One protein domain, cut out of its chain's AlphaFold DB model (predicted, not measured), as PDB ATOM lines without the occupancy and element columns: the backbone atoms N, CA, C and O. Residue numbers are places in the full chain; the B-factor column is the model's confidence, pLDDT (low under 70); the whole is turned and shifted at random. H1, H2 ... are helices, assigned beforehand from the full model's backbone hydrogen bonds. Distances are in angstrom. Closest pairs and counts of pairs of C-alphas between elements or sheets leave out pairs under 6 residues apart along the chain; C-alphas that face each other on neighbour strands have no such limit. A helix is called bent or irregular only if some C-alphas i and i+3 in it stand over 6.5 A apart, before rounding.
ATOM      1  N   ALA A  69     257.105 239.557 235.270       84.75
ATOM      2  CA  ALA A  69     255.784 240.113 234.964       84.75
ATOM      3  C   ALA A  69     255.411 241.397 235.706       84.75
ATOM      4  O   ALA A  69     254.517 242.112 235.258       84.75
ATOM      5  N   VAL A  70     256.041 241.681 236.849       83.50
ATOM      6  CA  VAL A  70     255.740 242.893 237.626       83.50
ATOM      7  C   VAL A  70     256.679 244.053 237.318       83.50
ATOM      8  O   VAL A  70     256.435 245.176 237.761       83.50
ATOM      9  N   THR A  71     257.738 243.799 236.551       80.06
ATOM     10  CA  THR A  71     258.611 244.848 236.027       80.06
ATOM     11  C   THR A  71     257.909 245.605 234.904       80.06
ATOM     12  O   THR A  71     257.012 245.082 234.246       80.06
ATOM     13  N   LEU A  72     258.334 246.841 234.632       74.12
ATOM     14  CA  LEU A  72     257.785 247.609 233.513       74.12
ATOM     15  C   LEU A  72     257.943 246.862 232.177       74.12
ATOM     16  O   LEU A  72     257.007 246.842 231.382       74.12
ATOM     17  N   ALA A  73     259.090 246.220 231.943       70.81
ATOM     18  CA  ALA A  73     259.313 245.453 230.724       70.81
ATOM     19  C   ALA A  73     258.453 244.191 230.657       70.81
ATOM     20  O   ALA A  73     257.892 243.932 229.603       70.81
ATOM     21  N   GLY A  74     258.269 243.452 231.754       73.69
ATOM     22  CA  GLY A  74     257.344 242.314 231.759       73.69
ATOM     23  C   GLY A  74     255.890 242.741 231.571       73.69
ATOM     24  O   GLY A  74     255.155 242.100 230.824       73.69
ATOM     25  N   ILE A  75     255.479 243.876 232.148       77.62
ATOM     26  CA  ILE A  75     254.151 244.455 231.899       77.62
ATOM     27  C   ILE A  75     253.956 244.769 230.410       77.62
ATOM     28  O   ILE A  75     252.881 244.522 229.862       77.62
ATOM     29  N   LEU A  76     254.981 245.314 229.752       76.12
ATOM     30  CA  LEU A  76     254.947 245.592 228.316       76.12
ATOM     31  C   LEU A  76     255.023 244.311 227.474       76.12
ATOM     32  O   LEU A  76     254.308 244.225 226.481       76.12
ATOM     33  N   GLY A  77     255.826 243.332 227.891       76.38
ATOM     34  CA  GLY A  77     256.005 242.044 227.224       76.38
ATOM     35  C   GLY A  77     254.712 241.242 227.185       76.38
ATOM     36  O   GLY A  77     254.234 240.926 226.108       76.38
ATOM     37  N   PHE A  78     254.066 241.044 228.339       82.81
ATOM     38  CA  PHE A  78     252.800 240.302 228.448       82.81
ATOM     39  C   PHE A  78     251.566 241.076 227.958       82.81
ATOM     40  O   PHE A  78     250.425 240.627 228.121       82.81
ATOM     41  N   ARG A  79     251.739 242.287 227.418       77.25
ATOM     42  CA  ARG A  79     250.614 243.124 226.993       77.25
ATOM     43  C   ARG A  79     249.834 242.473 225.856       77.25
ATOM     44  O   ARG A  79     248.603 242.532 225.868       77.25
ATOM     45  N   THR A  80     250.533 241.894 224.887       72.75
ATOM     46  CA  THR A  80     249.921 241.271 223.709       72.75
ATOM     47  C   THR A  80     249.120 240.042 224.118       72.75
ATOM     48  O   THR A  80     247.951 239.929 223.752       72.75
ATOM     49  N   GLU A  81     249.687 239.186 224.966       81.06
ATOM     50  CA  GLU A  81     249.026 238.007 225.526       81.06
ATOM     51  C   GLU A  81     247.776 238.400 226.309       81.06
ATOM     52  O   GLU A  81     246.718 237.811 226.111       81.06
ATOM     53  N   ASN A  82     247.855 239.438 227.143       79.88
ATOM     54  CA  ASN A  82     246.707 239.920 227.906       79.88
ATOM     55  C   ASN A  82     245.580 240.453 227.006       79.88
ATOM     56  O   ASN A  82     244.406 240.180 227.264       79.88
ATOM     57  N   ILE A  83     245.915 241.179 225.932       75.62
ATOM     58  CA  ILE A  83     244.932 241.621 224.928       75.62
ATOM     59  C   ILE A  83     244.309 240.413 224.225       75.62
ATOM     60  O   ILE A  83     243.089 240.354 224.064       75.62
ATOM     61  N   LEU A  84     245.130 239.441 223.830       73.81
ATOM     62  CA  LEU A  84     244.683 238.241 223.139       73.81
ATOM     63  C   LEU A  84     243.752 237.412 224.031       73.81
ATOM     64  O   LEU A  84     242.636 237.104 223.608       73.81
ATOM     65  N   TYR A  85     244.126 237.163 225.289       84.56
ATOM     66  CA  TYR A  85     243.282 236.480 226.271       84.56
ATOM     67  C   TYR A  85     241.945 237.186 226.484       84.56
ATOM     68  O   TYR A  85     240.904 236.523 226.486       84.56
ATOM     69  N   ALA A  86     241.950 238.517 226.597       79.00
ATOM     70  CA  ALA A  86     240.725 239.299 226.722       79.00
ATOM     71  C   ALA A  86     239.843 239.209 225.469       79.00
ATOM     72  O   ALA A  86     238.639 238.969 225.577       79.00
ATOM     73  N   SER A  87     240.432 239.344 224.278       70.75
ATOM     74  CA  SER A  87     239.700 239.304 223.004       70.75
ATOM     75  C   SER A  87     239.046 237.944 222.741       70.75
ATOM     76  O   SER A  87     237.896 237.880 222.301       70.75
ATOM     77  N   LEU A  88     239.744 236.861 223.088       76.75
ATOM     78  CA  LEU A  88     239.276 235.487 222.921       76.75
ATOM     79  C   LEU A  88     238.397 235.010 224.081       76.75
ATOM     80  O   LEU A  88     237.890 233.893 224.034       76.75
ATOM     81  N   LYS A  89     238.208 235.837 225.122       81.88
ATOM     82  CA  LYS A  89     237.531 235.461 226.374       81.88
ATOM     83  C   LYS A  89     238.105 234.169 226.959       81.88
ATOM     84  O   LYS A  89     237.364 233.282 227.382       81.88
ATOM     85  N   THR A  90     239.433 234.073 226.957       81.69
ATOM     86  CA  THR A  90     240.142 232.885 227.438       81.69
ATOM     87  C   THR A  90     239.822 232.678 228.925       81.69
ATOM     88  O   THR A  90     239.891 233.642 229.701       81.69
ATOM     89  N   PRO A  91     239.429 231.464 229.349       86.62
ATOM     90  CA  PRO A  91     239.232 231.152 230.760       86.62
ATOM     91  C   PRO A  91     240.505 231.409 231.574       86.62
ATOM     92  O   PRO A  91     241.597 231.024 231.165       86.62
ATOM     93  N   LEU A  92     240.373 231.988 232.774       87.31
ATOM     94  CA  LEU A  92     241.528 232.361 233.615       87.31
ATOM     95  C   LEU A  92     242.449 231.177 233.965       87.31
ATOM     96  O   LEU A  92     243.634 231.367 234.217       87.31
ATOM     97  N   ILE A  93     241.911 229.956 233.988       89.50
ATOM     98  CA  ILE A  93     242.659 228.721 234.270       89.50
ATOM     99  C   ILE A  93     243.688 228.429 233.163       89.50
ATOM    100  O   ILE A  93     244.774 227.919 233.451       89.50
ATOM    101  N   GLU A  94     243.360 228.779 231.917       87.31
ATOM    102  CA  GLU A  94     244.168 228.515 230.718       87.31
ATOM    103  C   GLU A  94     245.227 229.597 230.471       87.31
ATOM    104  O   GLU A  94     246.207 229.357 229.769       87.31
ATOM    105  N   CYS A  95     245.069 230.774 231.077       87.81
ATOM    106  CA  CYS A  95     246.004 231.881 230.925       87.81
ATOM    107  C   CYS A  95     247.336 231.619 231.639       87.81
ATOM    108  O   CYS A  95     247.391 230.996 232.709       87.81
ATOM    109  N   ASP A  96     248.424 232.133 231.071       90.88
ATOM    110  CA  ASP A  96     249.729 232.092 231.720       90.88
ATOM    111  C   ASP A  96     249.726 232.855 233.066       90.88
ATOM    112  O   ASP A  96     249.042 233.865 233.241       90.88
ATOM    113  N   ALA A  97     250.457 232.329 234.053       92.94
ATOM    114  CA  ALA A  97     250.456 232.891 235.405       92.94
ATOM    115  C   ALA A  97     251.202 234.232 235.484       92.94
ATOM    116  O   ALA A  97     250.766 235.118 236.219       92.94
ATOM    117  N   GLU A  98     252.289 234.392 234.731       91.06
ATOM    118  CA  GLU A  98     253.040 235.646 234.658       91.06
ATOM    119  C   GLU A  98     252.233 236.689 233.866       91.06
ATOM    120  O   GLU A  98     252.110 237.830 234.311       91.06
ATOM    121  N   ALA A  99     251.543 236.291 232.793       89.19
ATOM    122  CA  ALA A  99     250.616 237.177 232.081       89.19
ATOM    123  C   ALA A  99     249.479 237.696 232.984       89.19
ATOM    124  O   ALA A  99     249.228 238.904 233.045       89.19
ATOM    125  N   LEU A 100     248.844 236.806 233.758       92.31
ATOM    126  CA  LEU A 100     247.839 237.184 234.757       92.31
ATOM    127  C   LEU A 100     248.428 238.099 235.833       92.31
ATOM    128  O   LEU A 100     247.822 239.108 236.184       92.31
ATOM    129  N   LEU A 101     249.608 237.779 236.366       94.00
ATOM    130  CA  LEU A 101     250.259 238.626 237.359       94.00
ATOM    131  C   LEU A 101     250.497 240.035 236.802       94.00
ATOM    132  O   LEU A 101     250.100 241.006 237.447       94.00
ATOM    133  N   SER A 102     251.047 240.132 235.587       91.06
ATOM    134  CA  SER A 102     251.224 241.376 234.832       91.06
ATOM    135  C   SER A 102     249.904 242.138 234.689       91.06
ATOM    136  O   SER A 102     249.840 243.324 235.017       91.06
ATOM    137  N   TYR A 103     248.815 241.459 234.316       90.31
ATOM    138  CA  TYR A 103     247.487 242.066 234.208       90.31
ATOM    139  C   TYR A 103     247.062 242.744 235.515       90.31
ATOM    140  O   TYR A 103     246.769 243.942 235.517       90.31
ATOM    141  N   PHE A 104     247.103 242.010 236.631       90.19
ATOM    142  CA  PHE A 104     246.653 242.490 237.940       90.19
ATOM    143  C   PHE A 104     247.603 243.508 238.602       90.19
ATOM    144  O   PHE A 104     247.202 244.174 239.558       90.19
ATOM    145  N   VAL A 105     248.848 243.662 238.143       87.19
ATOM    146  CA  VAL A 105     249.738 244.741 238.623       87.19
ATOM    147  C   VAL A 105     249.805 245.942 237.684       87.19
ATOM    148  O   VAL A 105     250.202 247.032 238.102       87.19
ATOM    149  N   SER A 106     249.414 245.772 236.425       81.75
ATOM    150  CA  SER A 106     249.422 246.842 235.433       81.75
ATOM    151  C   SER A 106     248.274 247.834 235.644       81.75
ATOM    152  O   SER A 106     247.366 247.627 236.447       81.75
ATOM    153  N   ASN A 107     248.297 248.918 234.868       70.94
ATOM    154  CA  ASN A 107     247.164 249.836 234.721       70.94
ATOM    155  C   ASN A 107     246.273 249.481 233.512       70.94
ATOM    156  O   ASN A 107     245.505 250.331 233.064       70.94
ATOM    157  N   TYR A 108     246.407 248.273 232.949       71.50
ATOM    158  CA  TYR A 108     245.645 247.836 231.772       71.50
ATOM    159  C   TYR A 108     244.137 247.829 232.038       71.50
ATOM    160  O   TYR A 108     243.355 248.367 231.253       71.50
ATOM    161  N   ASP A 109     243.742 247.284 233.184       75.00
ATOM    162  CA  ASP A 109     242.398 247.396 233.725       75.00
ATOM    163  C   ASP A 109     242.493 247.967 235.135       75.00
ATOM    164  O   ASP A 109     242.874 247.292 236.096       75.00
ATOM    165  N   LYS A 110     242.157 249.255 235.246       70.88
ATOM    166  CA  LYS A 110     242.210 249.952 236.525       70.88
ATOM    167  C   LYS A 110     241.326 249.272 237.554       70.88
ATOM    168  O   LYS A 110     241.689 249.353 238.716       70.88
ATOM    169  N   ASP A 111     240.223 248.628 237.164       71.62
ATOM    170  CA  ASP A 111     239.231 248.001 238.050       71.62
ATOM    171  C   ASP A 111     239.658 246.633 238.587       71.62
ATOM    172  O   ASP A 111     239.086 246.138 239.558       71.62
ATOM    173  N   MET A 112     240.730 246.073 238.034       77.12
ATOM    174  CA  MET A 112     241.261 244.771 238.437       77.12
ATOM    175  C   MET A 112     242.649 244.863 239.069       77.12
ATOM    176  O   MET A 112     243.122 243.892 239.651       77.12
ATOM    177  N   SER A 113     243.303 246.022 238.989       83.06
ATOM    178  CA  SER A 113     244.666 246.187 239.478       83.06
ATOM    179  C   SER A 113     244.756 246.265 241.005       83.06
ATOM    180  O   SER A 113     244.037 247.028 241.662       83.06
ATOM    181  N   PHE A 114     245.715 245.535 241.584       84.00
ATOM    182  CA  PHE A 114     246.019 245.592 243.018       84.00
ATOM    183  C   PHE A 114     246.477 246.983 243.461       84.00
ATOM    184  O   PHE A 114     246.277 247.377 244.610       84.00
ATOM    185  N   ASN A 115     247.104 247.730 242.552       79.75
ATOM    186  CA  ASN A 115     247.734 249.007 242.865       79.75
ATOM    187  C   ASN A 115     246.707 250.143 243.007       79.75
ATOM    188  O   ASN A 115     246.966 251.129 243.705       79.75
ATOM    189  N   THR A 116     245.537 250.013 242.372       73.00
ATOM    190  CA  THR A 116     244.543 251.093 242.253       73.00
ATOM    191  C   THR A 116     243.248 250.851 243.029       73.00
ATOM    192  O   THR A 116     242.600 251.831 243.402       73.00
ATOM    193  N   GLN A 117     242.852 249.605 243.325       68.25
ATOM    194  CA  GLN A 117     241.461 249.324 243.724       68.25
ATOM    195  C   GLN A 117     241.193 249.113 245.207       68.25
ATOM    196  O   GLN A 117     240.941 248.011 245.697       68.25
ATOM    197  N   PHE A 118     241.111 250.224 245.934       66.25
ATOM    198  CA  PHE A 118     240.727 250.204 247.343       66.25
ATOM    199  C   PHE A 118     239.215 250.008 247.571       66.25
ATOM    200  O   PHE A 118     238.794 249.564 248.640       66.25
ATOM    201  N   ARG A 119     238.355 250.316 246.589       67.00
ATOM    202  CA  ARG A 119     236.891 250.241 246.760       67.00
ATOM    203  C   ARG A 119     236.372 248.801 246.729       67.00
ATOM    204  O   ARG A 119     235.593 248.408 247.594       67.00
ATOM    205  N   GLU A 120     236.845 248.004 245.788       70.62
ATOM    206  CA  GLU A 120     236.586 246.572 245.653       70.62
ATOM    207  C   GLU A 120     237.218 245.842 246.837       70.62
ATOM    208  O   GLU A 120     236.596 244.961 247.425       70.62
ATOM    209  N   THR A 121     238.401 246.294 247.268       73.62
ATOM    210  CA  THR A 121     239.058 245.821 248.493       73.62
ATOM    211  C   THR A 121     238.182 246.024 249.728       73.62
ATOM    212  O   THR A 121     238.038 245.101 250.523       73.62
ATOM    213  N   ARG A 122     237.517 247.179 249.877       70.06
ATOM    214  CA  ARG A 122     236.554 247.420 250.971       70.06
ATOM    215  C   ARG A 122     235.353 246.485 250.922       70.06
ATOM    216  O   ARG A 122     234.926 245.993 251.963       70.06
ATOM    217  N   LEU A 123     234.801 246.241 249.733       73.69
ATOM    218  CA  LEU A 123     233.697 245.298 249.571       73.69
ATOM    219  C   LEU A 123     234.136 243.874 249.940       73.69
ATOM    220  O   LEU A 123     233.465 243.219 250.736       73.69
ATOM    221  N   ARG A 124     235.287 243.421 249.437       75.50
ATOM    222  CA  ARG A 124     235.865 242.118 249.795       75.50
ATOM    223  C   ARG A 124     236.176 242.015 251.283       75.50
ATOM    224  O   ARG A 124     235.896 240.983 251.880       75.50
ATOM    225  N   LEU A 125     236.672 243.082 251.911       75.56
ATOM    226  CA  LEU A 125     236.882 243.143 253.357       75.56
ATOM    227  C   LEU A 125     235.556 243.023 254.118       75.56
ATOM    228  O   LEU A 125     235.468 242.242 255.062       75.56
ATOM    229  N   TYR A 126     234.506 243.731 253.697       73.12
ATOM    230  CA  TYR A 126     233.176 243.584 254.286       73.12
ATOM    231  C   TYR A 126     232.640 242.156 254.142       73.12
ATOM    232  O   TYR A 126     232.135 241.591 255.111       73.12
ATOM    233  N   ILE A 127     232.784 241.545 252.964       73.06
ATOM    234  CA  ILE A 127     232.406 240.147 252.721       73.06
ATOM    235  C   ILE A 127     233.220 239.216 253.624       73.06
ATOM    236  O   ILE A 127     232.639 238.366 254.287       73.06
ATOM    237  N   CYS A 128     234.533 239.416 253.748       71.44
ATOM    238  CA  CYS A 128     235.383 238.640 254.650       71.44
ATOM    239  C   CYS A 128     234.953 238.779 256.111       71.44
ATOM    240  O   CYS A 128     234.865 237.778 256.810       71.44
ATOM    241  N   LEU A 129     234.660 239.993 256.581       68.12
ATOM    242  CA  LEU A 129     234.255 240.251 257.964       68.12
ATOM    243  C   LEU A 129     232.865 239.691 258.267       68.12
ATOM    244  O   LEU A 129     232.665 239.077 259.312       68.12
ATOM    245  N   THR A 130     231.910 239.869 257.356       66.38
ATOM    246  CA  THR A 130     230.558 239.311 257.497       66.38
ATOM    247  C   THR A 130     230.578 237.795 257.405       66.38
ATOM    248  O   THR A 130     229.936 237.135 258.217       66.38
ATOM    249  N   ASN A 131     231.369 237.229 256.492       65.25
ATOM    250  CA  ASN A 131     231.603 235.796 256.436       65.25
ATOM    251  C   ASN A 131     232.277 235.331 257.714       65.25
ATOM    252  O   ASN A 131     231.734 234.434 258.316       65.25
ATOM    253  N   HIS A 132     233.346 235.955 258.209       61.38
ATOM    254  CA  HIS A 132     233.980 235.585 259.481       61.38
ATOM    255  C   HIS A 132     232.991 235.628 260.659       61.38
ATOM    256  O   HIS A 132     232.934 234.694 261.454       61.38
ATOM    257  N   ALA A 133     232.141 236.657 260.733       59.81
ATOM    258  CA  ALA A 133     231.072 236.753 261.729       59.81
ATOM    259  C   ALA A 133     229.995 235.657 261.575       59.81
ATOM    260  O   ALA A 133     229.331 235.301 262.549       59.81
ATOM    261  N   ARG A 134     229.822 235.118 260.362       54.16
ATOM    262  CA  ARG A 134     228.885 234.036 260.014       54.16
ATOM    263  C   ARG A 134     229.557 232.651 259.918       54.16
ATOM    264  O   ARG A 134     228.854 231.645 259.864       54.16
ATOM    265  N   ALA A 135     230.891 232.559 259.913       54.41
ATOM    266  CA  ALA A 135     231.696 231.422 259.439       54.41
ATOM    267  C   ALA A 135     231.878 230.316 260.483       54.41
ATOM    268  O   ALA A 135     232.912 229.662 260.567       54.41
ATOM    269  N   HIS A 136     230.782 229.986 261.150       47.94
ATOM    270  CA  HIS A 136     230.455 228.576 261.285       47.94
ATOM    271  C   HIS A 136     229.980 227.947 259.957       47.94
ATOM    272  O   HIS A 136     229.789 226.738 259.934       47.94
ATOM    273  N   LEU A 137     229.784 228.710 258.863       43.72
ATOM    274  CA  LEU A 137     229.053 228.203 257.691       43.72
ATOM    275  C   LEU A 137     229.820 227.880 256.394       43.72
ATOM    276  O   LEU A 137     229.419 226.902 255.786       43.72
ATOM    277  N   THR A 138     230.920 228.520 255.966       50.75
ATOM    278  CA  THR A 138     231.678 228.026 254.776       50.75
ATOM    279  C   THR A 138     233.085 228.632 254.655       50.75
ATOM    280  O   THR A 138     233.232 229.801 254.317       50.75
ATOM    281  N   ALA A 139     234.138 227.835 254.865       53.25
ATOM    282  CA  ALA A 139     235.538 228.293 254.876       53.25
ATOM    283  C   ALA A 139     236.177 228.548 253.488       53.25
ATOM    284  O   ALA A 139     237.262 229.117 253.415       53.25
ATOM    285  N   LYS A 140     235.551 228.110 252.384       52.28
ATOM    286  CA  LYS A 140     236.198 228.089 251.055       52.28
ATOM    287  C   LYS A 140     236.176 229.439 250.328       52.28
ATOM    288  O   LYS A 140     237.218 229.869 249.853       52.28
ATOM    289  N   THR A 141     235.048 230.150 250.325       56.47
ATOM    290  CA  THR A 141     234.915 231.476 249.685       56.47
ATOM    291  C   THR A 141     235.764 232.558 250.355       56.47
ATOM    292  O   THR A 141     236.173 233.509 249.702       56.47
ATOM    293  N   ALA A 142     236.122 232.384 251.631       67.81
ATOM    294  CA  ALA A 142     236.959 233.338 252.355       67.81
ATOM    295  C   ALA A 142     238.392 233.439 251.803       67.81
ATOM    296  O   ALA A 142     239.017 234.489 251.925       67.81
ATOM    297  N   LYS A 143     238.947 232.371 251.211       81.81
ATOM    298  CA  LYS A 143     240.381 232.341 250.889       81.81
ATOM    299  C   LYS A 143     240.750 233.234 249.702       81.81
ATOM    300  O   LYS A 143     241.747 233.943 249.792       81.81
ATOM    301  N   MET A 144     239.960 233.224 248.626       85.44
ATOM    302  CA  MET A 144     240.210 234.065 247.447       85.44
ATOM    303  C   MET A 144     240.129 235.556 247.792       85.44
ATOM    304  O   MET A 144     241.022 236.327 247.445       85.44
ATOM    305  N   ASP A 145     239.092 235.949 248.536       83.56
ATOM    306  CA  ASP A 145     238.899 237.336 248.962       83.56
ATOM    307  C   ASP A 145     240.012 237.816 249.904       83.56
ATOM    308  O   ASP A 145     240.494 238.942 249.762       83.56
ATOM    309  N   LEU A 146     240.469 236.957 250.824       83.69
ATOM    310  CA  LEU A 146     241.597 237.257 251.710       83.69
ATOM    311  C   LEU A 146     242.910 237.415 250.942       83.69
ATOM    312  O   LEU A 146     243.657 238.352 251.213       83.69
ATOM    313  N   LEU A 147     243.189 236.533 249.977       88.69
ATOM    314  CA  LEU A 147     244.390 236.633 249.145       88.69
ATOM    315  C   LEU A 147     244.393 237.916 248.308       88.69
ATOM    316  O   LEU A 147     245.431 238.568 248.208       88.69
ATOM    317  N   TYR A 148     243.240 238.321 247.768       88.31
ATOM    318  CA  TYR A 148     243.113 239.598 247.066       88.31
ATOM    319  C   TYR A 148     243.378 240.785 248.005       88.31
ATOM    320  O   TYR A 148     244.170 241.666 247.681       88.31
ATOM    321  N   LEU A 149     242.769 240.792 249.198       84.88
ATOM    322  CA  LEU A 149     242.995 241.833 250.207       84.88
ATOM    323  C   LEU A 149     244.478 241.936 250.587       84.88
ATOM    324  O   LEU A 149     245.031 243.032 250.629       84.88
ATOM    325  N   TRP A 150     245.132 240.802 250.843       88.06
ATOM    326  CA  TRP A 150     246.554 240.777 251.186       88.06
ATOM    327  C   TRP A 150     247.438 241.237 250.031       88.06
ATOM    328  O   TRP A 150     248.385 241.971 250.283       88.06
ATOM    329  N   SER A 151     247.084 240.907 248.788       91.06
ATOM    330  CA  SER A 151     247.788 241.381 247.587       91.06
ATOM    331  C   SER A 151     247.761 242.908 247.459       91.06
ATOM    332  O   SER A 151     248.760 243.528 247.098       91.06
ATOM    333  N   VAL A 152     246.630 243.536 247.799       88.06
ATOM    334  CA  VAL A 152     246.486 245.002 247.804       88.06
ATOM    335  C   VAL A 152     247.277 245.638 248.952       88.06
ATOM    336  O   VAL A 152     247.940 246.655 248.752       88.06
ATOM    337  N   LEU A 153     247.256 245.040 250.147       83.62
ATOM    338  CA  LEU A 153     248.058 245.513 251.286       83.62
ATOM    339  C   LEU A 153     249.565 245.386 251.016       83.62
ATOM    340  O   LEU A 153     250.324 246.311 251.299       83.62
ATOM    341  N   GLU A 154     249.992 244.285 250.395       87.50
ATOM    342  CA  GLU A 154     251.363 244.091 249.923       87.50
ATOM    343  C   GLU A 154     251.753 245.170 248.899       87.50
ATOM    344  O   GLU A 154     252.830 245.753 249.003       87.50
ATOM    345  N   ALA A 155     250.865 245.515 247.957       86.19
ATOM    346  CA  ALA A 155     251.085 246.610 247.004       86.19
ATOM    347  C   ALA A 155     251.243 247.982 247.673       86.19
ATOM    348  O   ALA A 155     252.022 248.814 247.203       86.19
ATOM    349  N   LYS A 156     250.556 248.209 248.795       83.31
ATOM    350  CA  LYS A 156     250.691 249.420 249.618       83.31
ATOM    351  C   LYS A 156     251.887 249.397 250.567       83.31
ATOM    352  O   LYS A 156     252.088 250.376 251.279       83.31
ATOM    353  N   LYS A 157     252.694 248.330 250.548       82.12
ATOM    354  CA  LYS A 157     253.818 248.114 251.468       82.12
ATOM    355  C   LYS A 157     253.381 248.138 252.938       82.12
ATOM    356  O   LYS A 157     254.090 248.669 253.789       82.12
ATOM    357  N   ASP A 158     252.207 247.577 253.229       82.38
ATOM    358  CA  ASP A 158     251.717 247.462 254.600       82.38
ATOM    359  C   ASP A 158     252.716 246.663 255.466       82.38
ATOM    360  O   ASP A 158     253.063 245.539 255.086       82.38
ATOM    361  N   PRO A 159     253.168 247.182 256.624       74.75
ATOM    362  CA  PRO A 159     254.232 246.558 257.416       74.75
ATOM    363  C   PRO A 159     253.951 245.121 257.872       74.75
ATOM    364  O   PRO A 159     254.885 244.375 258.147       74.75
ATOM    365  N   TRP A 160     252.680 244.718 257.973       76.56
ATOM    366  CA  TRP A 160     252.304 243.383 258.449       76.56
ATOM    367  C   TRP A 160     252.298 242.338 257.339       76.56
ATOM    368  O   TRP A 160     252.291 241.135 257.617       76.56
ATOM    369  N   ARG A 161     252.232 242.778 256.080       80.25
ATOM    370  CA  ARG A 161     252.086 241.897 254.914       80.25
ATOM    371  C   ARG A 161     253.225 242.010 253.919       80.25
ATOM    372  O   ARG A 161     253.474 241.044 253.205       80.25
ATOM    373  N   TYR A 162     253.907 243.142 253.881       82.38
ATOM    374  CA  TYR A 162     255.026 243.373 252.990       82.38
ATOM    375  C   TYR A 162     256.320 242.800 253.576       82.38
ATOM    376  O   TYR A 162     256.806 243.266 254.604       82.38
ATOM    377  N   ASP A 163     256.894 241.811 252.892       83.69
ATOM    378  CA  ASP A 163     258.252 241.333 253.147       83.69
ATOM    379  C   ASP A 163     259.191 241.915 252.078       83.69
ATOM    380  O   ASP A 163     259.064 241.559 250.905       83.69
ATOM    381  N   PRO A 164     260.161 242.774 252.440       81.06
ATOM    382  CA  PRO A 164     261.140 243.296 251.489       81.06
ATOM    383  C   PRO A 164     261.947 242.211 250.762       81.06
ATOM    384  O   PRO A 164     262.439 242.464 249.669       81.06
ATOM    385  N   LYS A 165     262.093 241.014 251.351       83.62
ATOM    386  CA  LYS A 165     262.812 239.878 250.745       83.62
ATOM    387  C   LYS A 165     261.946 239.048 249.797       83.62
ATOM    388  O   LYS A 165     262.478 238.180 249.102       83.62
ATOM    389  N   ASP A 166     260.630 239.256 249.814       85.25
ATOM    390  CA  ASP A 166     259.687 238.643 248.881       85.25
ATOM    391  C   ASP A 166     258.460 239.552 248.635       85.25
ATOM    392  O   ASP A 166     257.347 239.251 249.081       85.25
ATOM    393  N   PRO A 167     258.643 240.677 247.918       82.81
ATOM    394  CA  PRO A 167     257.654 241.759 247.846       82.81
ATOM    395  C   PRO A 167     256.392 241.439 247.022       82.81
ATOM    396  O   PRO A 167     255.500 242.285 246.913       82.81
ATOM    397  N   PHE A 168     256.317 240.240 246.432       88.44
ATOM    398  CA  PHE A 168     255.227 239.791 245.552       88.44
ATOM    399  C   PHE A 168     254.633 238.442 245.966       88.44
ATOM    400  O   PHE A 168     253.934 237.792 245.179       88.44
ATOM    401  N   ARG A 169     254.938 237.976 247.178       91.12
ATOM    402  CA  ARG A 169     254.529 236.661 247.665       91.12
ATOM    403  C   ARG A 169     253.021 236.455 247.574       91.12
ATOM    404  O   ARG A 169     252.565 235.489 246.965       91.12
ATOM    405  N   THR A 170     252.249 237.350 248.182       91.25
ATOM    406  CA  THR A 170     250.791 237.219 248.285       91.25
ATOM    407  C   THR A 170     250.118 237.405 246.934       91.25
ATOM    408  O   THR A 170     249.183 236.667 246.630       91.25
ATOM    409  N   ARG A 171     250.656 238.283 246.077       92.50
ATOM    410  CA  ARG A 171     250.219 238.420 244.682       92.50
ATOM    411  C   ARG A 171     250.413 237.132 243.885       92.50
ATOM    412  O   ARG A 171     249.470 236.669 243.247       92.50
ATOM    413  N   ARG A 172     251.582 236.485 243.970       94.00
ATOM    414  CA  ARG A 172     251.806 235.170 243.333       94.00
ATOM    415  C   ARG A 172     250.892 234.088 243.911       94.00
ATOM    416  O   ARG A 172     250.333 233.294 243.156       94.00
ATOM    417  N   GLU A 173     250.705 234.062 245.231       93.62
ATOM    418  CA  GLU A 173     249.783 233.129 245.892       93.62
ATOM    419  C   GLU A 173     248.331 233.337 245.432       93.62
ATOM    420  O   GLU A 173     247.620 232.357 245.194       93.62
ATOM    421  N   PHE A 174     247.899 234.590 245.254       93.81
ATOM    422  CA  PHE A 174     246.594 234.926 244.696       93.81
ATOM    423  C   PHE A 174     246.445 234.381 243.276       93.81
ATOM    424  O   PHE A 174     245.488 233.656 243.029       93.81
ATOM    425  N   ILE A 175     247.393 234.641 242.368       95.38
ATOM    426  CA  ILE A 175     247.320 234.140 240.983       95.38
ATOM    427  C   ILE A 175     247.307 232.605 240.951       95.38
ATOM    428  O   ILE A 175     246.492 231.996 240.258       95.38
ATOM    429  N   ALA A 176     248.142 231.956 241.766       93.94
ATOM    430  CA  ALA A 176     248.151 230.500 241.884       93.94
ATOM    431  C   ALA A 176     246.816 229.941 242.408       93.94
ATOM    432  O   ALA A 176     246.412 228.840 242.024       93.94
ATOM    433  N   HIS A 177     246.125 230.670 243.291       92.25
ATOM    434  CA  HIS A 177     244.797 230.291 243.764       92.25
ATOM    435  C   HIS A 177     243.714 230.580 242.720       92.25
ATOM    436  O   HIS A 177     242.847 229.735 242.508       92.25
ATOM    437  N   LEU A 178     243.804 231.716 242.027       91.88
ATOM    438  CA  LEU A 178     242.908 232.134 240.951       91.88
ATOM    439  C   LEU A 178     242.867 231.100 239.829       91.88
ATOM    440  O   LEU A 178     241.787 230.720 239.399       91.88
ATOM    441  N   LYS A 179     244.023 230.569 239.421       92.69
ATOM    442  CA  LYS A 179     244.088 229.506 238.408       92.69
ATOM    443  C   LYS A 179     243.490 228.174 238.865       92.69
ATOM    444  O   LYS A 179     243.082 227.379 238.030       92.69
ATOM    445  N   LYS A 180     243.468 227.892 240.172       90.38
ATOM    446  CA  LYS A 180     242.920 226.635 240.719       90.38
ATOM    447  C   LYS A 180     241.418 226.698 240.967       90.38
ATOM    448  O   LYS A 180     240.756 225.674 240.864       90.38
ATOM    449  N   SER A 181     240.929 227.875 241.337       87.06
ATOM    450  CA  SER A 181     239.567 228.092 241.818       87.06
ATOM    451  C   SER A 181     238.993 229.383 241.234       87.06
ATOM    452  O   SER A 181     238.544 230.265 241.974       87.06
ATOM    453  N   SER A 182     239.070 229.550 239.910       87.31
ATOM    454  CA  SER A 182     238.674 230.802 239.257       87.31
ATOM    455  C   SER A 182     237.212 231.141 239.517       87.31
ATOM    456  O   SER A 182     236.887 232.310 239.674       87.31
ATOM    457  N   GLU A 183     236.346 230.131 239.650       82.81
ATOM    458  CA  GLU A 183     234.917 230.247 239.970       82.81
ATOM    459  C   GLU A 183     234.625 230.985 241.285       82.81
ATOM    460  O   GLU A 183     233.533 231.517 241.466       82.81
ATOM    461  N   GLN A 184     235.595 231.039 242.200       80.88
ATOM    462  CA  GLN A 184     235.465 231.747 243.477       80.88
ATOM    463  C   GLN A 184     235.815 233.231 243.359       80.88
ATOM    464  O   GLN A 184     235.534 234.008 244.271       80.88
ATOM    465  N   PHE A 185     236.443 233.637 242.256       84.56
ATOM    466  CA  PHE A 185     236.797 235.021 242.017       84.56
ATOM    467  C   PHE A 185     235.647 235.753 241.327       84.56
ATOM    468  O   PHE A 185     235.364 235.567 240.148       84.56
ATOM    469  N   VAL A 186     234.994 236.624 242.092       78.25
ATOM    470  CA  VAL A 186     233.906 237.472 241.606       78.25
ATOM    471  C   VAL A 186     234.435 238.866 241.297       78.25
ATOM    472  O   VAL A 186     235.122 239.464 242.127       78.25
ATOM    473  N   VAL A 187     234.082 239.398 240.128       77.94
ATOM    474  CA  VAL A 187     234.285 240.811 239.784       77.94
ATOM    475  C   VAL A 187     233.054 241.597 240.222       77.94
ATOM    476  O   VAL A 187     231.929 241.256 239.858       77.94
ATOM    477  N   TYR A 188     233.261 242.643 241.020       73.69
ATOM    478  CA  TYR A 188     232.173 243.467 241.537       73.69
ATOM    479  C   TYR A 188     232.002 244.723 240.694       73.69
ATOM    480  O   TYR A 188     232.962 245.433 240.418       73.69
ATOM    481  N   SER A 189     230.762 245.036 240.326       69.31
ATOM    482  CA  SER A 189     230.473 246.277 239.610       69.31
ATOM    483  C   SER A 189     230.580 247.491 240.534       69.31
ATOM    484  O   SER A 189     230.262 247.434 241.728       69.31
ATOM    485  N   SER A 190     230.913 248.646 239.956       71.25
ATOM    486  CA  SER A 190     230.938 249.922 240.682       71.25
ATOM    487  C   SER A 190     229.610 250.238 241.394       71.25
ATOM    488  O   SER A 190     229.607 250.854 242.462       71.25
ATOM    489  N   TYR A 191     228.478 249.782 240.844       75.31
ATOM    490  CA  TYR A 191     227.162 249.884 241.474       75.31
ATOM    491  C   TYR A 191     227.069 249.053 242.762       75.31
ATOM    492  O   TYR A 191     226.669 249.581 243.801       75.31
ATOM    493  N   GLN A 192     227.483 247.780 242.726       71.44
ATOM    494  CA  GLN A 192     227.485 246.904 243.905       71.44
ATOM    495  C   GLN A 192     228.362 247.479 245.021       71.44
ATOM    496  O   GLN A 192     227.944 247.526 246.180       71.44
ATOM    497  N   VAL A 193     229.541 247.990 244.660       71.50
ATOM    498  CA  VAL A 193     230.466 248.613 245.610       71.50
ATOM    499  C   VAL A 193     229.852 249.869 246.237       71.50
ATOM    500  O   VAL A 193     229.838 250.001 247.462       71.50
ATOM    501  N   LYS A 194     229.258 250.762 245.430       75.44
ATOM    502  CA  LYS A 194     228.551 251.958 245.929       75.44
ATOM    503  C   LYS A 194     227.378 251.610 246.847       75.44
ATOM    504  O   LYS A 194     227.166 252.305 247.835       75.44
ATOM    505  N   ARG A 195     226.640 250.538 246.549       77.50
ATOM    506  CA  ARG A 195     225.497 250.072 247.351       77.50
ATOM    507  C   ARG A 195     225.918 249.579 248.738       77.50
ATOM    508  O   ARG A 195     225.176 249.746 249.703       77.50
ATOM    509  N   ILE A 196     227.095 248.961 248.845       71.56
ATOM    510  CA  ILE A 196     227.570 248.329 250.086       71.56
ATOM    511  C   ILE A 196     228.439 249.273 250.923       71.56
ATOM    512  O   ILE A 196     228.424 249.177 252.149       71.56
ATOM    513  N   ALA A 197     229.133 250.229 250.301       72.56
ATOM    514  CA  ALA A 197     230.028 251.152 250.998       72.56
ATOM    515  C   ALA A 197     229.396 251.869 252.217       72.56
ATOM    516  O   ALA A 197     230.048 251.893 253.263       72.56
ATOM    517  N   PRO A 198     228.144 252.380 252.173       75.69
ATOM    518  CA  PRO A 198     227.510 252.986 253.347       75.69
ATOM    519  C   PRO A 198     227.302 251.989 254.492       75.69
ATOM    520  O   PRO A 198     227.583 252.307 255.644       75.69
ATOM    521  N   LYS A 199     226.868 250.759 254.174       76.12
ATOM    522  CA  LYS A 199     226.667 249.689 255.164       76.12
ATOM    523  C   LYS A 199     227.987 249.284 255.815       76.12
ATOM    524  O   LYS A 199     228.037 249.103 257.026       76.12
ATOM    525  N   PHE A 200     229.055 249.172 255.023       72.62
ATOM    526  CA  PHE A 200     230.385 248.872 255.546       72.62
ATOM    527  C   PHE A 200     230.900 249.987 256.459       72.62
ATOM    528  O   PHE A 200     231.370 249.700 257.557       72.62
ATOM    529  N   LYS A 201     230.749 251.254 256.047       75.12
ATOM    530  CA  LYS A 201     231.125 252.413 256.867       75.12
ATOM    531  C   LYS A 201     230.384 252.409 258.204       75.12
ATOM    532  O   LYS A 201     231.023 252.559 259.241       75.12
ATOM    533  N   GLN A 202     229.072 252.176 258.184       76.56
ATOM    534  CA  GLN A 202     228.271 252.076 259.403       76.56
ATOM    535  C   GLN A 202     228.740 250.920 260.293       76.56
ATOM    536  O   GLN A 202     228.976 251.119 261.478       76.56
ATOM    537  N   TYR A 203     228.960 249.735 259.718       71.06
ATOM    538  CA  TYR A 203     229.445 248.564 260.451       71.06
ATOM    539  C   TYR A 203     230.795 248.818 261.139       71.06
ATOM    540  O   TYR A 203     230.975 248.479 262.306       71.06
ATOM    541  N   VAL A 204     231.734 249.453 260.435       69.38
ATOM    542  CA  VAL A 204     233.037 249.854 260.978       69.38
ATOM    543  C   VAL A 204     232.882 250.865 262.116       69.38
ATOM    544  O   VAL A 204     233.513 250.710 263.159       69.38
ATOM    545  N   GLN A 205     232.022 251.871 261.952       75.19
ATOM    546  CA  GLN A 205     231.744 252.853 263.004       75.19
ATOM    547  C   GLN A 205     231.103 252.211 264.237       75.19
ATOM    548  O   GLN A 205     231.471 252.540 265.363       75.19
ATOM    549  N   ASP A 206     230.176 251.278 264.039       73.50
ATOM    550  CA  ASP A 206     229.521 250.559 265.127       73.50
ATOM    551  C   ASP A 206     230.510 249.652 265.865       73.50
ATOM    552  O   ASP A 206     230.490 249.608 267.095       73.50
ATOM    553  N   LEU A 207     231.417 248.979 265.144       68.25
ATOM    554  CA  LEU A 207     232.522 248.236 265.752       68.25
ATOM    555  C   LEU A 207     233.426 249.162 266.564       68.25
ATOM    556  O   LEU A 207     233.694 248.864 267.724       68.25
ATOM    557  N   LYS A 208     233.843 250.300 266.000       69.19
ATOM    558  CA  LYS A 208     234.683 251.282 266.697       69.19
ATOM    559  C   LYS A 208     234.032 251.745 268.005       69.19
ATOM    560  O   LYS A 208     234.652 251.635 269.057       69.19
ATOM    561  N   LYS A 209     232.748 252.122 267.972       76.44
ATOM    562  CA  LYS A 209     231.970 252.494 269.171       76.44
ATOM    563  C   LYS A 209     231.862 251.353 270.187       76.44
ATOM    564  O   LYS A 209     231.922 251.577 271.397       76.44
ATOM    565  N   GLN A 210     231.679 250.116 269.726       70.19
ATOM    566  CA  GLN A 210     231.642 248.946 270.607       70.19
ATOM    567  C   GLN A 210     232.995 248.680 271.265       70.19
ATOM    568  O   GLN A 210     233.027 248.306 272.433       70.19
ATOM    569  N   PHE A 211     234.104 248.875 270.559       66.25
ATOM    570  CA  PHE A 211     235.434 248.761 271.150       66.25
ATOM    571  C   PHE A 211     235.693 249.886 272.154       66.25
ATOM    572  O   PHE A 211     236.024 249.600 273.300       66.25
ATOM    573  N   GLU A 212     235.436 251.142 271.787       70.75
ATOM    574  CA  GLU A 212     235.617 252.314 272.660       70.75
ATOM    575  C   GLU A 212     234.780 252.238 273.948       70.75
ATOM    576  O   GLU A 212     235.235 252.656 275.007       70.75
ATOM    577  N   SER A 213     233.580 251.652 273.887       68.81
ATOM    578  CA  SER A 213     232.733 251.425 275.069       68.81
ATOM    579  C   SER A 213     233.141 250.216 275.924       68.81
ATOM    580  O   SER A 213     232.670 250.092 277.055       68.81
ATOM    581  N   ASN A 214     233.996 249.326 275.408       62.44
ATOM    582  CA  ASN A 214     234.498 248.143 276.117       62.44
ATOM    583  C   ASN A 214     235.958 248.283 276.594       62.44
ATOM    584  O   ASN A 214     236.385 247.471 277.416       62.44
TER     585      ASN A 214
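This is residues 69 to 214 of the 452 residues of an uncharacterized protein of Massarina eburnea CBS 473.64 (UniProt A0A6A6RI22). H4, H5 and H6 fold back on one another as two successive helical hairpins, with H5 nearest the middle; H3 packs on H6, and H1 and H2 cover H3 at one end. At the other end the long H7 packs across H4 with residues 193 to 200, and its last residues, 205 to 214, stick out as an arm. The printed part has 146 residues with seven named helices, H1 to H7 in order along the chain, and no named strand; the class is all helix, mostly with crossed packing. The whole is compact, with a radius of gyration of the C-alphas of 16.5 A, yet elongated in outline, spanning 54 by 33 by 27 A.

H1, residues 72 to 77, begins with C-alpha 72 at (257.785, 247.609, 233.513). H2 is residues 79 to 87, and H3 is residues 97 to 105. H4, residues 118 to 134, is 23.7 A long from first to last C-alpha. H5, residues 141 to 155, is 22.3 A long and begins with C-alpha 141 at (234.915, 231.476, 249.685). H6, residues 169 to 180, is 16.8 A long. H7, residues 190 to 214, is 35.7 A long and ends with C-alpha 214 at (234.498, 248.143, 276.117). H7 is irregular, but only just: C-alphas 195 and 198 are 7.0 A apart, and it has a kink of 33 degrees near residue 197.

H3 is the hub, touching three helices. H1 only just touches it, with 3 pairs of C-alphas within 8 A, the closest those of Ile 75 and Ser 102 at 5.2 A. H2 touches H3 about perpendicular, at 88 degrees, the closest C-alphas being those of Asn 82 and Ala 99, 6.3 A apart. H1 and H2 meet only through their link. H3 and H6 touch at a steep tilt of 59 degrees, opposite ways, closest at the C-alphas of Leu 101 and Ile 175, 6.5 A apart. H5 and H6 form a helical hairpin at a shallow tilt of 33 degrees, only just short of steep; their closest C-alphas, of Ser 151 and Arg 171, are 4.8 A apart. H4 and H5 form another, at a steep tilt of 39 degrees, closest at the C-alphas of Arg 124 and Asp 145, 5.7 A apart. Residues 119 to 126 of H4 touch residues 193 to 200 of H7, closest at the C-alphas of Leu 123 and Val 193, 6.1 A apart; the helices run the same way at a steep tilt of 56 degrees. H5 and H7 are apart. Every O i to N i+4 pair is within hydrogen-bond range in H1, H2, H3 and H4; the counts are 10 of 11 in H5, 7 of 8 in H6 and 19 of 21 in H7.

The C-alphas farthest apart, of Thr 80 and Ser 213, are 55.1 A apart. The printed part has no cut. The links H3 to H4 and H5 to H6 are long. Residues 133 to 138 also stand free. Mean pLDDT of the printed part is 78.0; 24 residues are under 70, among them 129 to 142.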